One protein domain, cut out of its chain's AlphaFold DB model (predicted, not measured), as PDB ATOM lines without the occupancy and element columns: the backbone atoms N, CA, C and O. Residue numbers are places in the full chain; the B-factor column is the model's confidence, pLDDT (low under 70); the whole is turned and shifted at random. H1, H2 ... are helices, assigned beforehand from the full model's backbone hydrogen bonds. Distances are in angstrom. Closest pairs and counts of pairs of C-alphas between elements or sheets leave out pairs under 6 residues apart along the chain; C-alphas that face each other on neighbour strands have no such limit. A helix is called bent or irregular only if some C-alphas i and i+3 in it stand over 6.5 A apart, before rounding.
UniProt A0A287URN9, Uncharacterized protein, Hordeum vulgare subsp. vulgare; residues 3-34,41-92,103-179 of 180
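Overview. This is residues 3 to 34, 41 to 92 and 103 to 179 of the 180 residues of an uncharacterized protein of Hordeum vulgare subsp. vulgare (UniProt A0A287URN9). Eight helices stack one after another along the longest axis: H1 at one end, then H2 with H3, H4 with H5, H6 with H7, and H8 at the other end. H4 and H5 are in the middle, while residues 3 to 10 of H1 and residues 171 to 179, of which 171 to 178 belong to H8, stick out. The printed part has 161 residues with eight named helices, H1 to H8 in chain order, and no named strand; its class is all helix. It is only just compact, close to loose, with a radius of gyration of the C-alphas of 17.8 A and spans of 57 by 48 by 27 A.

Arrangement. H1, residues 3 to 32, touches H2, residues 42 to 58, with residues 22 to 26 alone; the closest C-alphas, of Leu 25 and Tyr 44, are 5.6 A apart, at a shallow tilt of 17 degrees, opposite ways. H2 and H3, residues 65 to 72, form a helical hairpin, closest at the C-alphas of Leu 55 and Phe 66, 5.9 A. H3 touches H5, residues 104 to 118, closest at the C-alphas of Ser 67 and Thr 111, 4.9 A. H4, residues 78 to 88, touches H5 at a steep tilt of 47 degrees, with the C-alphas of Cys 88 and Val 105 closest at 4.5 A. H5, H6, residues 120 to 134, H7, residues 139 to 153, and H8, residues 157 to 178, form an up and down bundle, each helix running against the one before. H5 and H6 are the hub, touching four helices each; their closest C-alphas, of Ile 116 and Arg 123, are 4.7 A apart. H6 and H7 touch at a steep tilt of 39 degrees, closest at the C-alphas of Ala 134 and Arg 142, 4.6 A. H7 touches H8 with residues 149 to 153 alone, closest at the C-alphas of Leu 153 and Ala 159, 5.9 A. H1 and H8 are apart. Every O i to N i+4 pair is within hydrogen-bond range in H1, H2, H3, H5 and H7, against 6 of 7 in H4, 9 of 11 in H6 and 16 of 18 in H8.

Along the chain. H1 begins at C-alpha 3 (-2.640, 57.179, -9.084) and is 44.1 A long. H2 measures 23.9 A, H3 10.2 A, H4 15.9 A, H5 20.8 A, H6 21.4 A and H7 19.5 A. H8 is 32.6 A long and ends at C-alpha 178 (38.705, 16.990, 4.088). H6 is irregular, with C-alphas 121 and 124 7.4 A apart; H8 only just is, with C-alphas 158 and 161 6.7 A apart.

Size, cuts and confidence. The C-alphas of Asp 3 and Gly 179, the two farthest apart, are 62.6 A apart. Residues 35 to 40 and 93 to 102 are not printed; the gaps are 13.1 A from C-alpha 34 to 41 and 7.7 A from C-alpha 92 to 103. Of the links that are printed whole, H2 to H3 is short and the others are tight. The mean pLDDT of the printed part is 86.0; residues 3 to 12, 31 to 34, 91 to 92 and 178 to 179 are under 70.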
ATOM      1  N   ASP A   3      -2.492  58.335  -9.992       44.03
ATOM      2  CA  ASP A   3      -2.640  57.179  -9.084       44.03
ATOM      3  C   ASP A   3      -1.383  56.877  -8.249       44.03
ATOM      4  O   ASP A   3      -1.473  56.499  -7.083       44.03
ATOM      5  N   SER A   4      -0.188  57.109  -8.804       51.50
ATOM      6  CA  SER A   4       1.084  56.869  -8.103       51.50
ATOM      7  C   SER A   4       1.295  57.827  -6.924       51.50
ATOM      8  O   SER A   4       1.874  57.442  -5.909       51.50
ATOM      9  N   HIS A   5       0.809  59.065  -7.041       48.75
ATOM     10  CA  HIS A   5       0.946  60.085  -5.999       48.75
ATOM     11  C   HIS A   5      -0.042  59.843  -4.850       48.75
ATOM     12  O   HIS A   5       0.310  60.004  -3.684       48.75
ATOM     13  N   PHE A   6      -1.252  59.379  -5.178       38.03
ATOM     14  CA  PHE A   6      -2.266  58.987  -4.201       38.03
ATOM     15  C   PHE A   6      -1.807  57.778  -3.380       38.03
ATOM     16  O   PHE A   6      -1.747  57.868  -2.158       38.03
ATOM     17  N   CYS A   7      -1.358  56.697  -4.028       53.59
ATOM     18  CA  CYS A   7      -0.795  55.549  -3.312       53.59
ATOM     19  C   CYS A   7       0.374  55.961  -2.406       53.59
ATOM     20  O   CYS A   7       0.397  55.583  -1.239       53.59
ATOM     21  N   SER A   8       1.300  56.798  -2.887       53.19
ATOM     22  CA  SER A   8       2.436  57.261  -2.077       53.19
ATOM     23  C   SER A   8       2.015  58.034  -0.818       53.19
ATOM     24  O   SER A   8       2.662  57.888   0.218       53.19
ATOM     25  N   MET A   9       0.950  58.840  -0.876       53.16
ATOM     26  CA  MET A   9       0.430  59.552   0.299       53.16
ATOM     27  C   MET A   9      -0.269  58.603   1.281       53.16
ATOM     28  O   MET A   9      -0.034  58.705   2.483       53.16
ATOM     29  N   TYR A  10      -1.048  57.638   0.782       55.81
ATOM     30  CA  TYR A  10      -1.677  56.604   1.616       55.81
ATOM     31  C   TYR A  10      -0.639  55.726   2.324       55.81
ATOM     32  O   TYR A  10      -0.786  55.437   3.509       55.81
ATOM     33  N   PHE A  11       0.443  55.352   1.636       59.56
ATOM     34  CA  PHE A  11       1.550  54.606   2.240       59.56
ATOM     35  C   PHE A  11       2.319  55.434   3.274       59.56
ATOM     36  O   PHE A  11       2.666  54.905   4.328       59.56
ATOM     37  N   SER A  12       2.540  56.730   3.025       63.00
ATOM     38  CA  SER A  12       3.165  57.629   4.008       63.00
ATOM     39  C   SER A  12       2.323  57.744   5.279       63.00
ATOM     40  O   SER A  12       2.845  57.596   6.380       63.00
ATOM     41  N   GLN A  13       1.008  57.929   5.131       74.06
ATOM     42  CA  GLN A  13       0.083  58.019   6.260       74.06
ATOM     43  C   GLN A  13      -0.036  56.684   7.014       74.06
ATOM     44  O   GLN A  13      -0.095  56.663   8.243       74.06
ATOM     45  N   GLY A  14      -0.018  55.559   6.292       83.31
ATOM     46  CA  GLY A  14       0.010  54.221   6.885       83.31
ATOM     47  C   GLY A  14       1.288  53.951   7.683       83.31
ATOM     48  O   GLY A  14       1.215  53.402   8.782       83.31
ATOM     49  N   HIS A  15       2.447  54.384   7.173       88.00
ATOM     50  CA  HIS A  15       3.728  54.286   7.884       88.00
ATOM     51  C   HIS A  15       3.720  55.108   9.171       88.00
ATOM     52  O   HIS A  15       4.073  54.588  10.223       88.00
ATOM     53  N   GLU A  16       3.272  56.364   9.120       89.56
ATOM     54  CA  GLU A  16       3.177  57.224  10.307       89.56
ATOM     55  C   GLU A  16       2.267  56.624  11.384       89.56
ATOM     56  O   GLU A  16       2.638  56.603  12.559       89.56
ATOM     57  N   LEU A  17       1.115  56.071  10.992       90.88
ATOM     58  CA  LEU A  17       0.204  55.405  11.921       90.88
ATOM     59  C   LEU A  17       0.836  54.151  12.537       90.88
ATOM     60  O   LEU A  17       0.786  53.968  13.754       90.88
ATOM     61  N   ALA A  18       1.458  53.303  11.717       91.44
ATOM     62  CA  ALA A  18       2.158  52.115  12.195       91.44
ATOM     63  C   ALA A  18       3.275  52.478  13.181       91.44
ATOM     64  O   ALA A  18       3.397  51.859  14.240       91.44
ATOM     65  N   MET A  19       4.047  53.519  12.866       93.06
ATOM     66  CA  MET A  19       5.079  54.040  13.750       93.06
ATOM     67  C   MET A  19       4.486  54.546  15.060       93.06
ATOM     68  O   MET A  19       4.989  54.187  16.122       93.06
ATOM     69  N   HIS A  20       3.396  55.311  15.015       91.88
ATOM     70  CA  HIS A  20       2.729  55.804  16.216       91.88
ATOM     71  C   HIS A  20       2.331  54.660  17.160       91.88
ATOM     72  O   HIS A  20       2.655  54.704  18.346       91.88
ATOM     73  N   VAL A  21       1.712  53.600  16.627       92.38
ATOM     74  CA  VAL A  21       1.326  52.414  17.410       92.38
ATOM     75  C   VAL A  21       2.554  51.700  17.985       92.38
ATOM     76  O   VAL A  21       2.559  51.350  19.165       92.38
ATOM     77  N   LEU A  22       3.623  51.524  17.199       92.31
ATOM     78  CA  LEU A  22       4.867  50.912  17.680       92.31
ATOM     79  C   LEU A  22       5.496  51.701  18.831       92.31
ATOM     80  O   LEU A  22       5.895  51.105  19.830       92.31
ATOM     81  N   TYR A  23       5.561  53.027  18.717       90.94
ATOM     82  CA  TYR A  23       6.091  53.881  19.778       90.94
ATOM     83  C   TYR A  23       5.217  53.839  21.034       90.94
ATOM     84  O   TYR A  23       5.755  53.755  22.133       90.94
ATOM     85  N   GLN A  24       3.888  53.824  20.898       90.88
ATOM     86  CA  GLN A  24       2.989  53.682  22.046       90.88
ATOM     87  C   GLN A  24       3.188  52.349  22.776       90.88
ATOM     88  O   GLN A  24       3.362  52.340  23.994       90.88
ATOM     89  N   LEU A  25       3.216  51.233  22.039       88.88
ATOM     90  CA  LEU A  25       3.439  49.901  22.609       88.88
ATOM     91  C   LEU A  25       4.822  49.782  23.261       88.88
ATOM     92  O   LEU A  25       4.963  49.145  24.304       88.88
ATOM     93  N   TYR A  26       5.836  50.413  22.669       88.12
ATOM     94  CA  TYR A  26       7.176  50.470  23.239       88.12
ATOM     95  C   TYR A  26       7.208  51.265  24.551       88.12
ATOM     96  O   TYR A  26       7.711  50.761  25.552       88.12
ATOM     97  N   CYS A  27       6.632  52.470  24.579       85.81
ATOM     98  CA  CYS A  27       6.587  53.306  25.780       85.81
ATOM     99  C   CYS A  27       5.805  52.644  26.921       85.81
ATOM    100  O   CYS A  27       6.256  52.693  28.062       85.81
ATOM    101  N   ALA A  28       4.676  51.996  26.619       82.31
ATOM    102  CA  ALA A  28       3.911  51.241  27.610       82.31
ATOM    103  C   ALA A  28       4.762  50.128  28.247       82.31
ATOM    104  O   ALA A  28       4.788  49.983  29.462       82.31
ATOM    105  N   ASN A  29       5.547  49.408  27.438       74.75
ATOM    106  CA  ASN A  29       6.450  48.366  27.930       74.75
ATOM    107  C   ASN A  29       7.595  48.912  28.801       74.75
ATOM    108  O   ASN A  29       8.004  48.257  29.753       74.75
ATOM    109  N   VAL A  30       8.130  50.093  28.475       72.44
ATOM    110  CA  VAL A  30       9.201  50.736  29.258       72.44
ATOM    111  C   VAL A  30       8.682  51.253  30.603       72.44
ATOM    112  O   VAL A  30       9.419  51.217  31.582       72.44
ATOM    113  N   ALA A  31       7.428  51.709  30.671       64.81
ATOM    114  CA  ALA A  31       6.820  52.197  31.909       64.81
ATOM    115  C   ALA A  31       6.558  51.085  32.945       64.81
ATOM    116  O   ALA A  31       6.579  51.360  34.143       64.81
ATOM    117  N   ASP A  32       6.352  49.846  32.488       59.94
ATOM    118  CA  ASP A  32       5.978  48.702  33.332       59.94
ATOM    119  C   ASP A  32       7.166  47.794  33.729       59.94
ATOM    120  O   ASP A  32       6.998  46.873  34.533       59.94
ATOM    121  N   ALA A  33       8.371  48.016  33.187       59.12
ATOM    122  CA  ALA A  33       9.509  47.109  33.360       59.12
ATOM    123  C   ALA A  33      10.511  47.569  34.447       59.12
ATOM    124  O   ALA A  33      10.958  48.718  34.420       59.12
ATOM    125  N   PRO A  34      10.961  46.683  35.364       54.78
ATOM    126  CA  PRO A  34      12.158  46.938  36.164       54.78
ATOM    127  C   PRO A  34      13.389  47.012  35.244       54.78
ATOM    128  O   PRO A  34      13.479  46.264  34.271       54.78
ATOM    129  N   SER A  41       7.518  43.848  24.779       83.50
ATOM    130  CA  SER A  41       6.188  43.313  25.101       83.50
ATOM    131  C   SER A  41       5.719  42.346  24.010       83.50
ATOM    132  O   SER A  41       5.903  42.614  22.821       83.50
ATOM    133  N   GLU A  42       5.036  41.268  24.397       86.56
ATOM    134  CA  GLU A  42       4.443  40.306  23.462       86.56
ATOM    135  C   GLU A  42       3.526  40.997  22.432       86.56
ATOM    136  O   GLU A  42       3.495  40.619  21.260       86.56
ATOM    137  N   HIS A  43       2.818  42.054  22.843       87.62
ATOM    138  CA  HIS A  43       1.957  42.844  21.961       87.62
ATOM    139  C   HIS A  43       2.760  43.640  20.928       87.62
ATOM    140  O   HIS A  43       2.389  43.664  19.754       87.62
ATOM    141  N   TYR A  44       3.876  44.248  21.351       91.62
ATOM    142  CA  TYR A  44       4.796  44.944  20.452       91.62
ATOM    143  C   TYR A  44       5.352  43.976  19.410       91.62
ATOM    144  O   TYR A  44       5.267  44.233  18.212       91.62
ATOM    145  N   GLU A  45       5.875  42.836  19.865       92.31
ATOM    146  CA  GLU A  45       6.494  41.841  18.998       92.31
ATOM    147  C   GLU A  45       5.495  41.259  17.990       92.31
ATOM    148  O   GLU A  45       5.769  41.252  16.788       92.31
ATOM    149  N   LYS A  46       4.304  40.843  18.441       92.56
ATOM    150  CA  LYS A  46       3.253  40.324  17.552       92.56
ATOM    151  C   LYS A  46       2.824  41.348  16.509       92.56
ATOM    152  O   LYS A  46       2.705  40.991  15.334       92.56
ATOM    153  N   PHE A  47       2.595  42.598  16.915       93.25
ATOM    154  CA  PHE A  47       2.210  43.661  15.988       93.25
ATOM    155  C   PHE A  47       3.322  43.930  14.969       93.25
ATOM    156  O   PHE A  47       3.061  43.924  13.766       93.25
ATOM    157  N   PHE A  48       4.568  44.070  15.436       94.69
ATOM    158  CA  PHE A  48       5.723  44.327  14.581       94.69
ATOM    159  C   PHE A  48       5.905  43.233  13.527       94.69
ATOM    160  O   PHE A  48       5.994  43.527  12.337       94.69
ATOM    161  N   ILE A  49       5.934  41.965  13.948       94.44
ATOM    162  CA  ILE A  49       6.143  40.832  13.040       94.44
ATOM    163  C   ILE A  49       4.984  40.689  12.051       94.44
ATOM    164  O   ILE A  49       5.221  40.418  10.874       94.44
ATOM    165  N   SER A  50       3.743  40.908  12.495       94.00
ATOM    166  CA  SER A  50       2.570  40.847  11.613       94.00
ATOM    167  C   SER A  50       2.620  41.932  10.538       94.00
ATOM    168  O   SER A  50       2.390  41.648   9.363       94.00
ATOM    169  N   LEU A  51       2.987  43.157  10.921       93.94
ATOM    170  CA  LEU A  51       3.148  44.271   9.992       93.94
ATOM    171  C   LEU A  51       4.301  44.024   9.010       93.94
ATOM    172  O   LEU A  51       4.128  44.162   7.801       93.94
ATOM    173  N   ALA A  52       5.462  43.613   9.521       94.06
ATOM    174  CA  ALA A  52       6.643  43.285   8.731       94.06
ATOM    175  C   ALA A  52       6.343  42.209   7.672       94.06
ATOM    176  O   ALA A  52       6.715  42.366   6.509       94.06
ATOM    177  N   ARG A  53       5.621  41.151   8.057       92.38
ATOM    178  CA  ARG A  53       5.171  40.097   7.142       92.38
ATOM    179  C   ARG A  53       4.184  40.623   6.105       92.38
ATOM    180  O   ARG A  53       4.385  40.396   4.921       92.38
ATOM    181  N   SER A  54       3.177  41.389   6.528       90.25
ATOM    182  CA  SER A  54       2.187  41.972   5.618       90.25
ATOM    183  C   SER A  54       2.830  42.849   4.538       90.25
ATOM    184  O   SER A  54       2.422  42.772   3.380       90.25
ATOM    185  N   LEU A  55       3.869  43.623   4.877       90.81
ATOM    186  CA  LEU A  55       4.624  44.412   3.897       90.81
ATOM    187  C   LEU A  55       5.345  43.529   2.873       90.81
ATOM    188  O   LEU A  55       5.326  43.846   1.688       90.81
ATOM    189  N   ILE A  56       5.969  42.432   3.308       89.94
ATOM    190  CA  ILE A  56       6.635  41.492   2.396       89.94
ATOM    191  C   ILE A  56       5.619  40.807   1.477       89.94
ATOM    192  O   ILE A  56       5.846  40.748   0.270       89.94
ATOM    193  N   ASP A  57       4.493  40.356   2.026       87.44
ATOM    194  CA  ASP A  57       3.475  39.612   1.279       87.44
ATOM    195  C   ASP A  57       2.708  40.507   0.290       87.44
ATOM    196  O   ASP A  57       2.329  40.060  -0.791       87.44
ATOM    197  N   SER A  58       2.490  41.779   0.641       86.12
ATOM    198  CA  SER A  58       1.631  42.687  -0.137       86.12
ATOM    199  C   SER A  58       2.391  43.555  -1.140       86.12
ATOM    200  O   SER A  58       1.782  44.065  -2.080       86.12
ATOM    201  N   LEU A  59       3.695  43.778  -0.939       86.00
ATOM    202  CA  LEU A  59       4.487  44.714  -1.742       86.00
ATOM    203  C   LEU A  59       5.546  43.989  -2.580       86.00
ATOM    204  O   LEU A  59       6.092  42.970  -2.143       86.00
ATOM    205  N   PRO A  60       5.892  44.517  -3.769       86.12
ATOM    206  CA  PRO A  60       6.949  43.948  -4.596       86.12
ATOM    207  C   PRO A  60       8.316  44.056  -3.908       86.12
ATOM    208  O   PRO A  60       8.549  44.923  -3.067       86.12
ATOM    209  N   ALA A  61       9.268  43.210  -4.308       86.69
ATOM    210  CA  ALA A  61      10.595  43.174  -3.681       86.69
ATOM    211  C   ALA A  61      11.425  44.460  -3.866       86.69
ATOM    212  O   ALA A  61      12.385  44.696  -3.134       86.69
ATOM    213  N   SER A  62      11.072  45.294  -4.846       85.25
ATOM    214  CA  SER A  62      11.684  46.607  -5.072       85.25
ATOM    215  C   SER A  62      11.224  47.671  -4.070       85.25
ATOM    216  O   SER A  62      11.858  48.726  -3.972       85.25
ATOM    217  N   ASP A  63      10.139  47.416  -3.334       89.31
ATOM    218  CA  ASP A  63       9.578  48.364  -2.385       89.31
ATOM    219  C   ASP A  63      10.447  48.490  -1.121       89.31
ATOM    220  O   ASP A  63      10.981  47.512  -0.585       89.31
ATOM    221  N   LYS A  64      10.595  49.729  -0.641       90.50
ATOM    222  CA  LYS A  64      11.479  50.081   0.480       90.50
ATOM    223  C   LYS A  64      10.757  50.157   1.824       90.50
ATOM    224  O   LYS A  64      11.430  50.362   2.832       90.50
ATOM    225  N   SER A  65       9.436  49.990   1.867       90.88
ATOM    226  CA  SER A  65       8.619  50.146   3.077       90.88
ATOM    227  C   SER A  65       9.041  49.173   4.171       90.88
ATOM    228  O   SER A  65       9.173  49.577   5.322       90.88
ATOM    229  N   PHE A  66       9.363  47.925   3.814       92.69
ATOM    230  CA  PHE A  66       9.904  46.950   4.765       92.69
ATOM    231  C   PHE A  66      11.228  47.429   5.383       92.69
ATOM    232  O   PHE A  66      11.347  47.538   6.601       92.69
ATOM    233  N   SER A  67      12.208  47.808   4.554       94.12
ATOM    234  CA  SER A  67      13.490  48.324   5.055       94.12
ATOM    235  C   SER A  67      13.312  49.597   5.882       94.12
ATOM    236  O   SER A  67      14.015  49.770   6.874       94.12
ATOM    237  N   LYS A  68      12.394  50.482   5.482       94.12
ATOM    238  CA  LYS A  68      12.096  51.738   6.175       94.12
ATOM    239  C   LYS A  68      11.476  51.486   7.546       94.12
ATOM    240  O   LYS A  68      11.967  52.044   8.519       94.12
ATOM    241  N   LEU A  69      10.486  50.596   7.649       94.62
ATOM    242  CA  LEU A  69       9.895  50.180   8.925       94.62
ATOM    243  C   LEU A  69      10.980  49.712   9.905       94.62
ATOM    244  O   LEU A  69      11.047  50.176  11.040       94.62
ATOM    245  N   LEU A  70      11.873  48.835   9.441       94.75
ATOM    246  CA  LEU A  70      12.955  48.283  10.254       94.75
ATOM    247  C   LEU A  70      14.000  49.341  10.650       94.75
ATOM    248  O   LEU A  70      14.577  49.272  11.737       94.75
ATOM    249  N   CYS A  71      14.240  50.350   9.815       93.88
ATOM    250  CA  CYS A  71      15.146  51.455  10.144       93.88
ATOM    251  C   CYS A  71      14.522  52.480  11.103       93.88
ATOM    252  O   CYS A  71      15.246  53.016  11.936       93.88
ATOM    253  N   ASP A  72      13.207  52.693  11.043       93.62
ATOM    254  CA  ASP A  72      12.518  53.746  11.801       93.62
ATOM    255  C   ASP A  72      12.008  53.263  13.178       93.62
ATOM    256  O   ASP A  72      11.795  54.069  14.085       93.62
ATOM    257  N   ALA A  73      11.830  51.948  13.361       92.50
ATOM    258  CA  ALA A  73      11.309  51.333  14.586       92.50
ATOM    259  C   ALA A  73      12.035  51.743  15.891       92.50
ATOM    260  O   ALA A  73      13.264  51.862  15.898       92.50
ATOM    261  N   PRO A  74      11.338  51.869  17.035       90.31
ATOM    262  CA  PRO A  74      12.000  52.167  18.309       90.31
ATOM    263  C   PRO A  74      12.949  51.041  18.745       90.31
ATOM    264  O   PRO A  74      14.071  51.294  19.176       90.31
ATOM    265  N   CYS A  75      12.537  49.785  18.568       90.06
ATOM    266  CA  CYS A  75      13.361  48.610  18.839       90.06
ATOM    267  C   CYS A  75      13.031  47.473  17.863       90.06
ATOM    268  O   CYS A  75      11.942  47.426  17.294       90.06
ATOM    269  N   LEU A  76      13.973  46.556  17.649       91.81
ATOM    270  CA  LEU A  76      13.749  45.383  16.805       91.81
ATOM    271  C   LEU A  76      13.658  44.136  17.696       91.81
ATOM    272  O   LEU A  76      14.594  43.901  18.460       91.81
ATOM    273  N   PRO A  77      12.556  43.365  17.635       90.81
ATOM    274  CA  PRO A  77      12.415  42.154  18.435       90.81
ATOM    275  C   PRO A  77      13.326  41.045  17.900       90.81
ATOM    276  O   PRO A  77      13.581  40.968  16.700       90.81
ATOM    277  N   GLU A  78      13.774  40.136  18.766       88.38
ATOM    278  CA  GLU A  78      14.714  39.071  18.381       88.38
ATOM    279  C   GLU A  78      14.148  38.145  17.285       88.38
ATOM    280  O   GLU A  78      14.847  37.724  16.362       88.38
ATOM    281  N   SER A  79      12.841  37.865  17.329       89.94
ATOM    282  CA  SER A  79      12.157  37.060  16.308       89.94
ATOM    283  C   SER A  79      12.232  37.659  14.904       89.94
ATOM    284  O   SER A  79      12.165  36.915  13.920       89.94
ATOM    285  N   LEU A  80      12.436  38.976  14.789       92.00
ATOM    286  CA  LEU A  80      12.612  39.637  13.505       92.00
ATOM    287  C   LEU A  80      13.893  39.186  12.813       92.00
ATOM    288  O   LEU A  80      13.881  39.039  11.597       92.00
ATOM    289  N   PHE A  81      14.983  38.951  13.546       91.94
ATOM    290  CA  PHE A  81      16.235  38.510  12.930       91.94
ATOM    291  C   PHE A  81      16.085  37.128  12.306       91.94
ATOM    292  O   PHE A  81      16.565  36.919  11.197       91.94
ATOM    293  N   ARG A  82      15.324  36.228  12.939       91.56
ATOM    294  CA  ARG A  82      14.981  34.928  12.338       91.56
ATOM    295  C   ARG A  82      14.109  35.088  11.094       91.56
ATOM    296  O   ARG A  82      14.321  34.396  10.103       91.56
ATOM    297  N   PHE A  83      13.143  36.008  11.126       91.81
ATOM    298  CA  PHE A  83      12.328  36.325   9.950       91.81
ATOM    299  C   PHE A  83      13.181  36.900   8.807       91.81
ATOM    300  O   PHE A  83      13.040  36.485   7.660       91.81
ATOM    301  N   LEU A  84      14.102  37.810   9.124       93.25
ATOM    302  CA  LEU A  84      15.002  38.454   8.173       93.25
ATOM    303  C   LEU A  84      16.024  37.469   7.592       93.25
ATOM    304  O   LEU A  84      16.288  37.510   6.394       93.25
ATOM    305  N   GLU A  85      16.559  36.561   8.409       93.06
ATOM    306  CA  GLU A  85      17.408  35.450   7.970       93.06
ATOM    307  C   GLU A  85      16.647  34.554   6.986       93.06
ATOM    308  O   GLU A  85      17.131  34.305   5.882       93.06
ATOM    309  N   GLY A  86      15.408  34.175   7.323       91.19
ATOM    310  CA  GLY A  86      14.525  33.427   6.429       91.19
ATOM    311  C   GLY A  86      14.248  34.150   5.109       91.19
ATOM    312  O   GLY A  86      14.256  33.515   4.061       91.19
ATOM    313  N   LEU A  87      14.074  35.476   5.129       90.81
ATOM    314  CA  LEU A  87      13.898  36.284   3.916       90.81
ATOM    315  C   LEU A  87      15.166  36.303   3.045       90.81
ATOM    316  O   LEU A  87      15.076  36.188   1.825       90.81
ATOM    317  N   CYS A  88      16.350  36.413   3.656       91.31
ATOM    318  CA  CYS A  88      17.633  36.411   2.940       91.31
ATOM    319  C   CYS A  88      17.987  35.038   2.352       91.31
ATOM    320  O   CYS A  88      18.719  34.963   1.368       91.31
ATOM    321  N   MET A  89      17.477  33.962   2.950       88.44
ATOM    322  CA  MET A  89      17.706  32.580   2.517       88.44
ATOM    323  C   MET A  89      16.508  31.984   1.767       88.44
ATOM    324  O   MET A  89      16.544  30.814   1.384       88.44
ATOM    325  N   SER A  90      15.445  32.770   1.566       80.69
ATOM    326  CA  SER A  90      14.219  32.321   0.917       80.69
ATOM    327  C   SER A  90      14.533  31.854  -0.500       80.69
ATOM    328  O   SER A  90      15.098  32.593  -1.311       80.69
ATOM    329  N   GLN A  91      14.183  30.603  -0.794       65.12
ATOM    330  CA  GLN A  91      14.173  30.122  -2.164       65.12
ATOM    331  C   GLN A  91      13.020  30.823  -2.874       65.12
ATOM    332  O   GLN A  91      11.881  30.735  -2.417       65.12
ATOM    333  N   GLY A  92      13.306  31.493  -3.993       56.22
ATOM    334  CA  GLY A  92      12.252  31.814  -4.946       56.22
ATOM    335  C   GLY A  92      11.590  30.493  -5.311       56.22
ATOM    336  O   GLY A  92      12.220  29.633  -5.930       56.22
ATOM    337  N   ASP A 103      13.188  39.851  -6.608       84.19
ATOM    338  CA  ASP A 103      14.282  39.204  -5.878       84.19
ATOM    339  C   ASP A 103      14.254  39.472  -4.352       84.19
ATOM    340  O   ASP A 103      14.903  40.398  -3.850       84.19
ATOM    341  N   ARG A 104      13.499  38.649  -3.609       86.56
ATOM    342  CA  ARG A 104      13.320  38.735  -2.146       86.56
ATOM    343  C   ARG A 104      14.629  38.573  -1.382       86.56
ATOM    344  O   ARG A 104      14.825  39.241  -0.372       86.56
ATOM    345  N   VAL A 105      15.560  37.776  -1.911       90.44
ATOM    346  CA  VAL A 105      16.913  37.637  -1.358       90.44
ATOM    347  C   VAL A 105      17.646  38.977  -1.418       90.44
ATOM    348  O   VAL A 105      18.200  39.426  -0.415       90.44
ATOM    349  N   THR A 106      17.606  39.670  -2.561       91.12
ATOM    350  CA  THR A 106      18.189  41.017  -2.682       91.12
ATOM    351  C   THR A 106      17.468  42.037  -1.797       91.12
ATOM    352  O   THR A 106      18.135  42.884  -1.201       91.12
ATOM    353  N   GLN A 107      16.140  41.952  -1.651       92.19
ATOM    354  CA  GLN A 107      15.382  42.810  -0.729       92.19
ATOM    355  C   GLN A 107      15.817  42.602   0.733       92.19
ATOM    356  O   GLN A 107      16.080  43.575   1.445       92.19
ATOM    357  N   GLY A 108      15.942  41.345   1.169       93.56
ATOM    358  CA  GLY A 108      16.407  40.976   2.505       93.56
ATOM    359  C   GLY A 108      17.831  41.461   2.763       93.56
ATOM    360  O   GLY A 108      18.059  42.235   3.692       93.56
ATOM    361  N   LEU A 109      18.775  41.112   1.883       93.75
ATOM    362  CA  LEU A 109      20.176  41.535   1.987       93.75
ATOM    363  C   LEU A 109      20.331  43.063   1.935       93.75
ATOM    364  O   LEU A 109      21.134  43.637   2.671       93.75
ATOM    365  N   GLY A 110      19.543  43.740   1.098       93.62
ATOM    366  CA  GLY A 110      19.491  45.199   1.038       93.62
ATOM    367  C   GLY A 110      18.985  45.820   2.341       93.62
ATOM    368  O   GLY A 110      19.533  46.823   2.792       93.62
ATOM    369  N   THR A 111      17.995  45.197   2.981       95.31
ATOM    370  CA  THR A 111      17.470  45.632   4.281       95.31
ATOM    371  C   THR A 111      18.493  45.426   5.396       95.31
ATOM    372  O   THR A 111      18.734  46.343   6.179       95.31
ATOM    373  N   VAL A 112      19.156  44.264   5.436       95.56
ATOM    374  CA  VAL A 112      20.247  43.984   6.385       95.56
ATOM    375  C   VAL A 112      21.373  45.009   6.229       95.56
ATOM    376  O   VAL A 112      21.854  45.557   7.218       95.56
ATOM    377  N   TRP A 113      21.749  45.338   4.991       94.31
ATOM    378  CA  TRP A 113      22.724  46.391   4.715       94.31
ATOM    379  C   TRP A 113      22.289  47.757   5.268       94.31
ATOM    380  O   TRP A 113      23.078  48.422   5.938       94.31
ATOM    381  N   SER A 114      21.038  48.169   5.043       94.31
ATOM    382  CA  SER A 114      20.505  49.417   5.608       94.31
ATOM    383  C   SER A 114      20.579  49.431   7.138       94.31
ATOM    384  O   SER A 114      20.971  50.438   7.726       94.31
ATOM    385  N   LEU A 115      20.278  48.304   7.792       94.62
ATOM    386  CA  LEU A 115      20.379  48.174   9.247       94.62
ATOM    387  C   LEU A 115      21.818  48.300   9.755       94.62
ATOM    388  O   LEU A 115      22.041  48.989  10.748       94.62
ATOM    389  N   ILE A 116      22.796  47.711   9.060       93.00
ATOM    390  CA  ILE A 116      24.224  47.846   9.403       93.00
ATOM    391  C   ILE A 116      24.644  49.322   9.403       93.00
ATOM    392  O   ILE A 116      25.357  49.775  10.306       93.00
ATOM    393  N   LEU A 117      24.176  50.088   8.415       90.75
ATOM    394  CA  LEU A 117      24.488  51.510   8.306       90.75
ATOM    395  C   LEU A 117      23.820  52.338   9.409       90.75
ATOM    396  O   LEU A 117      24.490  53.141  10.057       90.75
ATOM    397  N   VAL A 118      22.518  52.135   9.626       92.94
ATOM    398  CA  VAL A 118      21.687  53.033  10.444       92.94
ATOM    399  C   VAL A 118      21.674  52.651  11.930       92.94
ATOM    400  O   VAL A 118      21.447  53.512  12.775       92.94
ATOM    401  N   ARG A 119      21.953  51.390  12.292       91.44
ATOM    402  CA  ARG A 119      21.830  50.895  13.675       91.44
ATOM    403  C   ARG A 119      23.112  50.225  14.188       91.44
ATOM    404  O   ARG A 119      23.219  48.998  14.146       91.44
ATOM    405  N   PRO A 120      24.063  50.992  14.764       90.25
ATOM    406  CA  PRO A 120      25.307  50.454  15.315       90.25
ATOM    407  C   PRO A 120      25.158  49.245  16.255       90.25
ATOM    408  O   PRO A 120      25.917  48.292  16.070       90.25
ATOM    409  N   PRO A 121      24.184  49.208  17.193       89.25
ATOM    410  CA  PRO A 121      24.030  48.077  18.112       89.25
ATOM    411  C   PRO A 121      23.686  46.751  17.424       89.25
ATOM    412  O   PRO A 121      23.989  45.688  17.952       89.25
ATOM    413  N   LEU A 122      23.069  46.800  16.242       90.38
ATOM    414  CA  LEU A 122      22.581  45.612  15.534       90.38
ATOM    415  C   LEU A 122      23.561  45.108  14.473       90.38
ATOM    416  O   LEU A 122      23.331  44.063  13.867       90.38
ATOM    417  N   ARG A 123      24.667  45.831  14.250       91.31
ATOM    418  CA  ARG A 123      25.648  45.513  13.205       91.31
ATOM    419  C   ARG A 123      26.142  44.081  13.292       91.31
ATOM    420  O   ARG A 123      26.267  43.452  12.254       91.31
ATOM    421  N   GLN A 124      26.395  43.571  14.499       90.56
ATOM    422  CA  GLN A 124      26.877  42.202  14.666       90.56
ATOM    423  C   GLN A 124      25.864  41.179  14.153       90.56
ATOM    424  O   GLN A 124      26.175  40.434  13.232       90.56
ATOM    425  N   ALA A 125      24.640  41.205  14.684       91.88
ATOM    426  CA  ALA A 125      23.586  40.278  14.279       91.88
ATOM    427  C   ALA A 125      23.299  40.367  12.769       91.88
ATOM    428  O   ALA A 125      23.114  39.357  12.095       91.88
ATOM    429  N   CYS A 126      23.320  41.579  12.210       93.94
ATOM    430  CA  CYS A 126      23.160  41.787  10.777       93.94
ATOM    431  C   CYS A 126      24.334  41.229   9.952       93.94
ATOM    432  O   CYS A 126      24.098  40.607   8.918       93.94
ATOM    433  N   LEU A 127      25.582  41.426  10.389       93.25
ATOM    434  CA  LEU A 127      26.767  40.847   9.744       93.25
ATOM    435  C   LEU A 127      26.694  39.320   9.740       93.25
ATOM    436  O   LEU A 127      26.926  38.712   8.697       93.25
ATOM    437  N   ASP A 128      26.296  38.716  10.858       93.69
ATOM    438  CA  ASP A 128      26.175  37.263  10.988       93.69
ATOM    439  C   ASP A 128      25.174  36.685   9.976       93.69
ATOM    440  O   ASP A 128      25.454  35.669   9.337       93.69
ATOM    441  N   ILE A 129      24.040  37.361   9.749       94.62
ATOM    442  CA  ILE A 129      23.067  36.966   8.717       94.62
ATOM    443  C   ILE A 129      23.704  36.999   7.319       94.62
ATOM    444  O   ILE A 129      23.577  36.032   6.563       94.62
ATOM    445  N   VAL A 130      24.403  38.085   6.959       94.69
ATOM    446  CA  VAL A 130      25.034  38.206   5.630       94.69
ATOM    447  C   VAL A 130      26.110  37.137   5.430       94.69
ATOM    448  O   VAL A 130      26.166  36.515   4.369       94.69
ATOM    449  N   LEU A 131      26.944  36.902   6.443       93.69
ATOM    450  CA  LEU A 131      28.036  35.930   6.385       93.69
ATOM    451  C   LEU A 131      27.512  34.495   6.261       93.69
ATOM    452  O   LEU A 131      27.988  33.745   5.408       93.69
ATOM    453  N   LYS A 132      26.452  34.136   6.994       93.38
ATOM    454  CA  LYS A 132      25.749  32.858   6.794       93.38
ATOM    455  C   LYS A 132      25.206  32.713   5.369       93.38
ATOM    456  O   LYS A 132      25.322  31.641   4.777       93.38
ATOM    457  N   CYS A 133      24.660  33.782   4.783       92.81
ATOM    458  CA  CYS A 133      24.209  33.759   3.388       92.81
ATOM    459  C   CYS A 133      25.381  33.571   2.402       92.81
ATOM    460  O   CYS A 133      25.207  32.944   1.360       92.81
ATOM    461  N   ALA A 134      26.584  34.056   2.730       92.81
ATOM    462  CA  ALA A 134      27.783  33.953   1.889       92.81
ATOM    463  C   ALA A 134      28.403  32.544   1.825       92.81
ATOM    464  O   ALA A 134      29.254  32.294   0.973       92.81
ATOM    465  N   ILE A 135      27.956  31.610   2.667       91.69
ATOM    466  CA  ILE A 135      28.310  30.180   2.596       91.69
ATOM    467  C   ILE A 135      27.091  29.294   2.309       91.69
ATOM    468  O   ILE A 135      27.146  28.075   2.467       91.69
ATOM    469  N   HIS A 136      25.976  29.897   1.894       92.19
ATOM    470  CA  HIS A 136      24.744  29.174   1.618       92.19
ATOM    471  C   HIS A 136      24.933  28.171   0.467       92.19
ATOM    472  O   HIS A 136      25.663  28.431  -0.491       92.19
ATOM    473  N   SER A 137      24.250  27.025   0.534       87.69
ATOM    474  CA  SER A 137      24.377  25.953  -0.466       87.69
ATOM    475  C   SER A 137      23.933  26.387  -1.867       87.69
ATOM    476  O   SER A 137      24.498  25.940  -2.859       87.69
ATOM    477  N   GLN A 138      22.963  27.298  -1.946       85.88
ATOM    478  CA  GLN A 138      22.447  27.843  -3.202       85.88
ATOM    479  C   GLN A 138      23.317  28.979  -3.743       85.88
ATOM    480  O   GLN A 138      23.508  29.999  -3.075       85.88
ATOM    481  N   ASP A 139      23.770  28.825  -4.985       86.38
ATOM    482  CA  ASP A 139      24.677  29.747  -5.676       86.38
ATOM    483  C   ASP A 139      24.107  31.158  -5.820       86.38
ATOM    484  O   ASP A 139      24.845  32.130  -5.686       86.38
ATOM    485  N   GLU A 140      22.797  31.293  -6.039       87.19
ATOM    486  CA  GLU A 140      22.164  32.607  -6.181       87.19
ATOM    487  C   GLU A 140      22.199  33.420  -4.884       87.19
ATOM    488  O   GLU A 140      22.586  34.592  -4.893       87.19
ATOM    489  N   VAL A 141      21.832  32.796  -3.758       89.06
ATOM    490  CA  VAL A 141      21.884  33.416  -2.423       89.06
ATOM    491  C   VAL A 141      23.330  33.746  -2.073       89.06
ATOM    492  O   VAL A 141      23.652  34.887  -1.726       89.06
ATOM    493  N   ARG A 142      24.217  32.764  -2.260       92.94
ATOM    494  CA  ARG A 142      25.643  32.890  -1.986       92.94
ATOM    495  C   ARG A 142      26.285  34.012  -2.790       92.94
ATOM    496  O   ARG A 142      26.949  34.874  -2.223       92.94
ATOM    497  N   GLY A 143      26.049  34.056  -4.097       90.88
ATOM    498  CA  GLY A 143      26.616  35.058  -4.996       90.88
ATOM    499  C   GLY A 143      26.161  36.484  -4.674       90.88
ATOM    500  O   GLY A 143      26.967  37.417  -4.744       90.88
ATOM    501  N   LYS A 144      24.895  36.672  -4.275       93.38
ATOM    502  CA  LYS A 144      24.367  37.979  -3.844       93.38
ATOM    503  C   LYS A 144      24.995  38.431  -2.524       93.38
ATOM    504  O   LYS A 144      25.437  39.577  -2.430       93.38
ATOM    505  N   ALA A 145      25.099  37.533  -1.546       92.75
ATOM    506  CA  ALA A 145      25.718  37.822  -0.257       92.75
ATOM    507  C   ALA A 145      27.223  38.105  -0.387       92.75
ATOM    508  O   ALA A 145      27.688  39.136   0.090       92.75
ATOM    509  N   VAL A 146      27.974  37.276  -1.122       92.38
ATOM    510  CA  VAL A 146      29.407  37.498  -1.395       92.38
ATOM    511  C   VAL A 146      29.630  38.839  -2.091       92.38
ATOM    512  O   VAL A 146      30.526  39.591  -1.714       92.38
ATOM    513  N   ARG A 147      28.787  39.192  -3.070       92.88
ATOM    514  CA  ARG A 147      28.857  40.503  -3.729       92.88
ATOM    515  C   ARG A 147      28.634  41.647  -2.744       92.88
ATOM    516  O   ARG A 147      29.333  42.651  -2.844       92.88
ATOM    517  N   LEU A 148      27.670  41.523  -1.831       91.44
ATOM    518  CA  LEU A 148      27.426  42.524  -0.792       91.44
ATOM    519  C   LEU A 148      28.637  42.659   0.141       91.44
ATOM    520  O   LEU A 148      29.068  43.777   0.414       91.44
ATOM    521  N   VAL A 149      29.210  41.534   0.575       89.62
ATOM    522  CA  VAL A 149      30.397  41.509   1.438       89.62
ATOM    523  C   VAL A 149      31.577  42.194   0.754       89.62
ATOM    524  O   VAL A 149      32.091  43.185   1.269       89.62
ATOM    525  N   ALA A 150      31.943  41.730  -0.440       88.62
ATOM    526  CA  ALA A 150      33.121  42.201  -1.158       88.62
ATOM    527  C   ALA A 150      33.012  43.662  -1.617       88.62
ATOM    528  O   ALA A 150      34.013  44.362  -1.641       88.62
ATOM    529  N   LYS A 151      31.813  44.126  -2.006       90.00
ATOM    530  CA  LYS A 151      31.632  45.486  -2.546       90.00
ATOM    531  C   LYS A 151      31.258  46.546  -1.521       90.00
ATOM    532  O   LYS A 151      31.255  47.718  -1.877       90.00
ATOM    533  N   LYS A 152      30.772  46.156  -0.342       87.31
ATOM    534  CA  LYS A 152      30.226  47.120   0.623       87.31
ATOM    535  C   LYS A 152      30.713  46.915   2.044       87.31
ATOM    536  O   LYS A 152      30.932  47.901   2.734       87.31
ATOM    537  N   LEU A 153      30.834  45.668   2.505       80.81
ATOM    538  CA  LEU A 153      31.229  45.399   3.892       80.81
ATOM    539  C   LEU A 153      32.743  45.447   4.082       80.81
ATOM    540  O   LEU A 153      33.186  45.930   5.114       80.81
ATOM    541  N   TYR A 154      33.530  44.998   3.102       79.25
ATOM    542  CA  TYR A 154      34.990  44.980   3.231       79.25
ATOM    543  C   TYR A 154      35.606  46.387   3.305       79.25
ATOM    544  O   TYR A 154      36.586  46.594   4.013       79.25
ATOM    545  N   ASP A 155      34.971  47.377   2.672       84.50
ATOM    546  CA  ASP A 155      35.392  48.784   2.742       84.50
ATOM    547  C   ASP A 155      35.118  49.430   4.116       84.50
ATOM    548  O   ASP A 155      35.558  50.548   4.388       84.50
ATOM    549  N   LEU A 156      34.372  48.754   4.998       85.00
ATOM    550  CA  LEU A 156      34.069  49.234   6.341       85.00
ATOM    551  C   LEU A 156      35.072  48.661   7.341       85.00
ATOM    552  O   LEU A 156      35.066  47.467   7.638       85.00
ATOM    553  N   THR A 157      35.859  49.542   7.957       82.62
ATOM    554  CA  THR A 157      36.910  49.183   8.927       82.62
ATOM    555  C   THR A 157      36.423  48.344  10.109       82.62
ATOM    556  O   THR A 157      37.168  47.523  10.624       82.62
ATOM    557  N   TYR A 158      35.171  48.515  10.547       82.94
ATOM    558  CA  TYR A 158      34.596  47.742  11.657       82.94
ATOM    559  C   TYR A 158      34.030  46.373  11.243       82.94
ATOM    560  O   TYR A 158      33.629  45.591  12.108       82.94
ATOM    561  N   ALA A 159      33.902  46.114   9.940       84.19
ATOM    562  CA  ALA A 159      33.345  44.875   9.404       84.19
ATOM    563  C   ALA A 159      34.424  43.980   8.782       84.19
ATOM    564  O   ALA A 159      34.268  42.763   8.830       84.19
ATOM    565  N   SER A 160      35.514  44.554   8.256       86.88
ATOM    566  CA  SER A 160      36.599  43.813   7.601       86.88
ATOM    567  C   SER A 160      37.190  42.715   8.491       86.88
ATOM    568  O   SER A 160      37.238  41.567   8.065       86.88
ATOM    569  N   GLU A 161      37.517  43.022   9.750       88.19
ATOM    570  CA  GLU A 161      38.072  42.047  10.706       88.19
ATOM    571  C   GLU A 161      37.143  40.837  10.898       88.19
ATOM    572  O   GLU A 161      37.571  39.686  10.871       88.19
ATOM    573  N   LYS A 162      35.833  41.076  11.021       87.38
ATOM    574  CA  LYS A 162      34.841  40.004  11.196       87.38
ATOM    575  C   LYS A 162      34.646  39.180   9.935       87.38
ATOM    576  O   LYS A 162      34.454  37.971  10.020       87.38
ATOM    577  N   VAL A 163      34.688  39.828   8.774       89.31
ATOM    578  CA  VAL A 163      34.640  39.147   7.477       89.31
ATOM    579  C   VAL A 163      35.860  38.235   7.318       89.31
ATOM    580  O   VAL A 163      35.703  37.081   6.921       89.31
ATOM    581  N   GLU A 164      37.053  38.717   7.665       90.19
ATOM    582  CA  GLU A 164      38.306  37.954   7.601       90.19
ATOM    583  C   GLU A 164      38.318  36.780   8.583       90.19
ATOM    584  O   GLU A 164      38.668  35.660   8.197       90.19
ATOM    585  N   GLN A 165      37.869  37.002   9.822       90.75
ATOM    586  CA  GLN A 165      37.746  35.941  10.818       90.75
ATOM    587  C   GLN A 165      36.776  34.854  10.341       90.75
ATOM    588  O   GLN A 165      37.126  33.676  10.309       90.75
ATOM    589  N   PHE A 166      35.591  35.245   9.866       91.12
ATOM    590  CA  PHE A 166      34.601  34.301   9.352       91.12
ATOM    591  C   PHE A 166      35.107  33.515   8.134       91.12
ATOM    592  O   PHE A 166      34.836  32.318   8.009       91.12
ATOM    593  N   ALA A 167      35.845  34.166   7.228       89.31
ATOM    594  CA  ALA A 167      36.436  33.505   6.069       89.31
ATOM    595  C   ALA A 167      37.489  32.473   6.497       89.31
ATOM    596  O   ALA A 167      37.459  31.337   6.019       89.31
ATOM    597  N   THR A 168      38.363  32.841   7.437       91.81
ATOM    598  CA  THR A 168      39.358  31.940   8.036       91.81
ATOM    599  C   THR A 168      38.690  30.719   8.664       91.81
ATOM    600  O   THR A 168      39.019  29.588   8.306       91.81
ATOM    601  N   ASP A 169      37.703  30.933   9.536       91.81
ATOM    602  CA  ASP A 169      36.993  29.859  10.238       91.81
ATOM    603  C   ASP A 169      36.268  28.926   9.263       91.81
ATOM    604  O   ASP A 169      36.297  27.701   9.410       91.81
ATOM    605  N   SER A 170      35.665  29.495   8.217       88.56
ATOM    606  CA  SER A 170      34.989  28.729   7.168       88.56
ATOM    607  C   SER A 170      35.966  27.852   6.381       88.56
ATOM    608  O   SER A 170      35.673  26.682   6.128       88.56
ATOM    609  N   LEU A 171      37.140  28.381   6.020       88.69
ATOM    610  CA  LEU A 171      38.180  27.624   5.320       88.69
ATOM    611  C   LEU A 171      38.761  26.513   6.200       88.69
ATOM    612  O   LEU A 171      38.902  25.384   5.731       88.69
ATOM    613  N   LEU A 172      39.030  26.797   7.478       90.56
ATOM    614  CA  LEU A 172      39.495  25.798   8.445       90.56
ATOM    615  C   LEU A 172      38.465  24.681   8.644       90.56
ATOM    616  O   LEU A 172      38.823  23.505   8.665       90.56
ATOM    617  N   ALA A 173      37.177  25.019   8.732       88.50
ATOM    618  CA  ALA A 173      36.111  24.028   8.844       88.50
ATOM    619  C   ALA A 173      36.041  23.100   7.620       88.50
ATOM    620  O   ALA A 173      35.731  21.917   7.765       88.50
ATOM    621  N   ILE A 174      36.334  23.612   6.421       86.25
ATOM    622  CA  ILE A 174      36.416  22.812   5.192       86.25
ATOM    623  C   ILE A 174      37.685  21.948   5.202       86.25
ATOM    624  O   ILE A 174      37.590  20.744   4.976       86.25
ATOM    625  N   ALA A 175      38.847  22.524   5.522       84.69
ATOM    626  CA  ALA A 175      40.119  21.801   5.589       84.69
ATOM    627  C   ALA A 175      40.051  20.611   6.564       84.69
ATOM    628  O   ALA A 175      40.390  19.487   6.200       84.69
ATOM    629  N   ASN A 176      39.483  20.825   7.755       84.69
ATOM    630  CA  ASN A 176      39.308  19.781   8.766       84.69
ATOM    631  C   ASN A 176      38.316  18.683   8.342       84.69
ATOM    632  O   ASN A 176      38.472  17.530   8.734       84.69
ATOM    633  N   LYS A 177      37.300  19.007   7.527       78.94
ATOM    634  CA  LYS A 177      36.369  18.008   6.965       78.94
ATOM    635  C   LYS A 177      37.008  17.150   5.873       78.94
ATOM    636  O   LYS A 177      36.560  16.026   5.663       78.94
ATOM    637  N   HIS A 178      38.015  17.676   5.179       69.50
ATOM    638  CA  HIS A 178      38.705  16.990   4.088       69.50
ATOM    639  C   HIS A 178      40.002  16.282   4.507       69.50
ATOM    640  O   HIS A 178      40.598  15.626   3.660       69.50
ATOM    641  N   GLY A 179      40.390  16.341   5.787       57.81
ATOM    642  CA  GLY A 179      41.462  15.521   6.357       57.81
ATOM    643  C   GLY A 179      42.808  15.687   5.650       57.81
ATOM    644  O   GLY A 179      43.310  14.725   5.071       57.81
TER     645      GLY A 179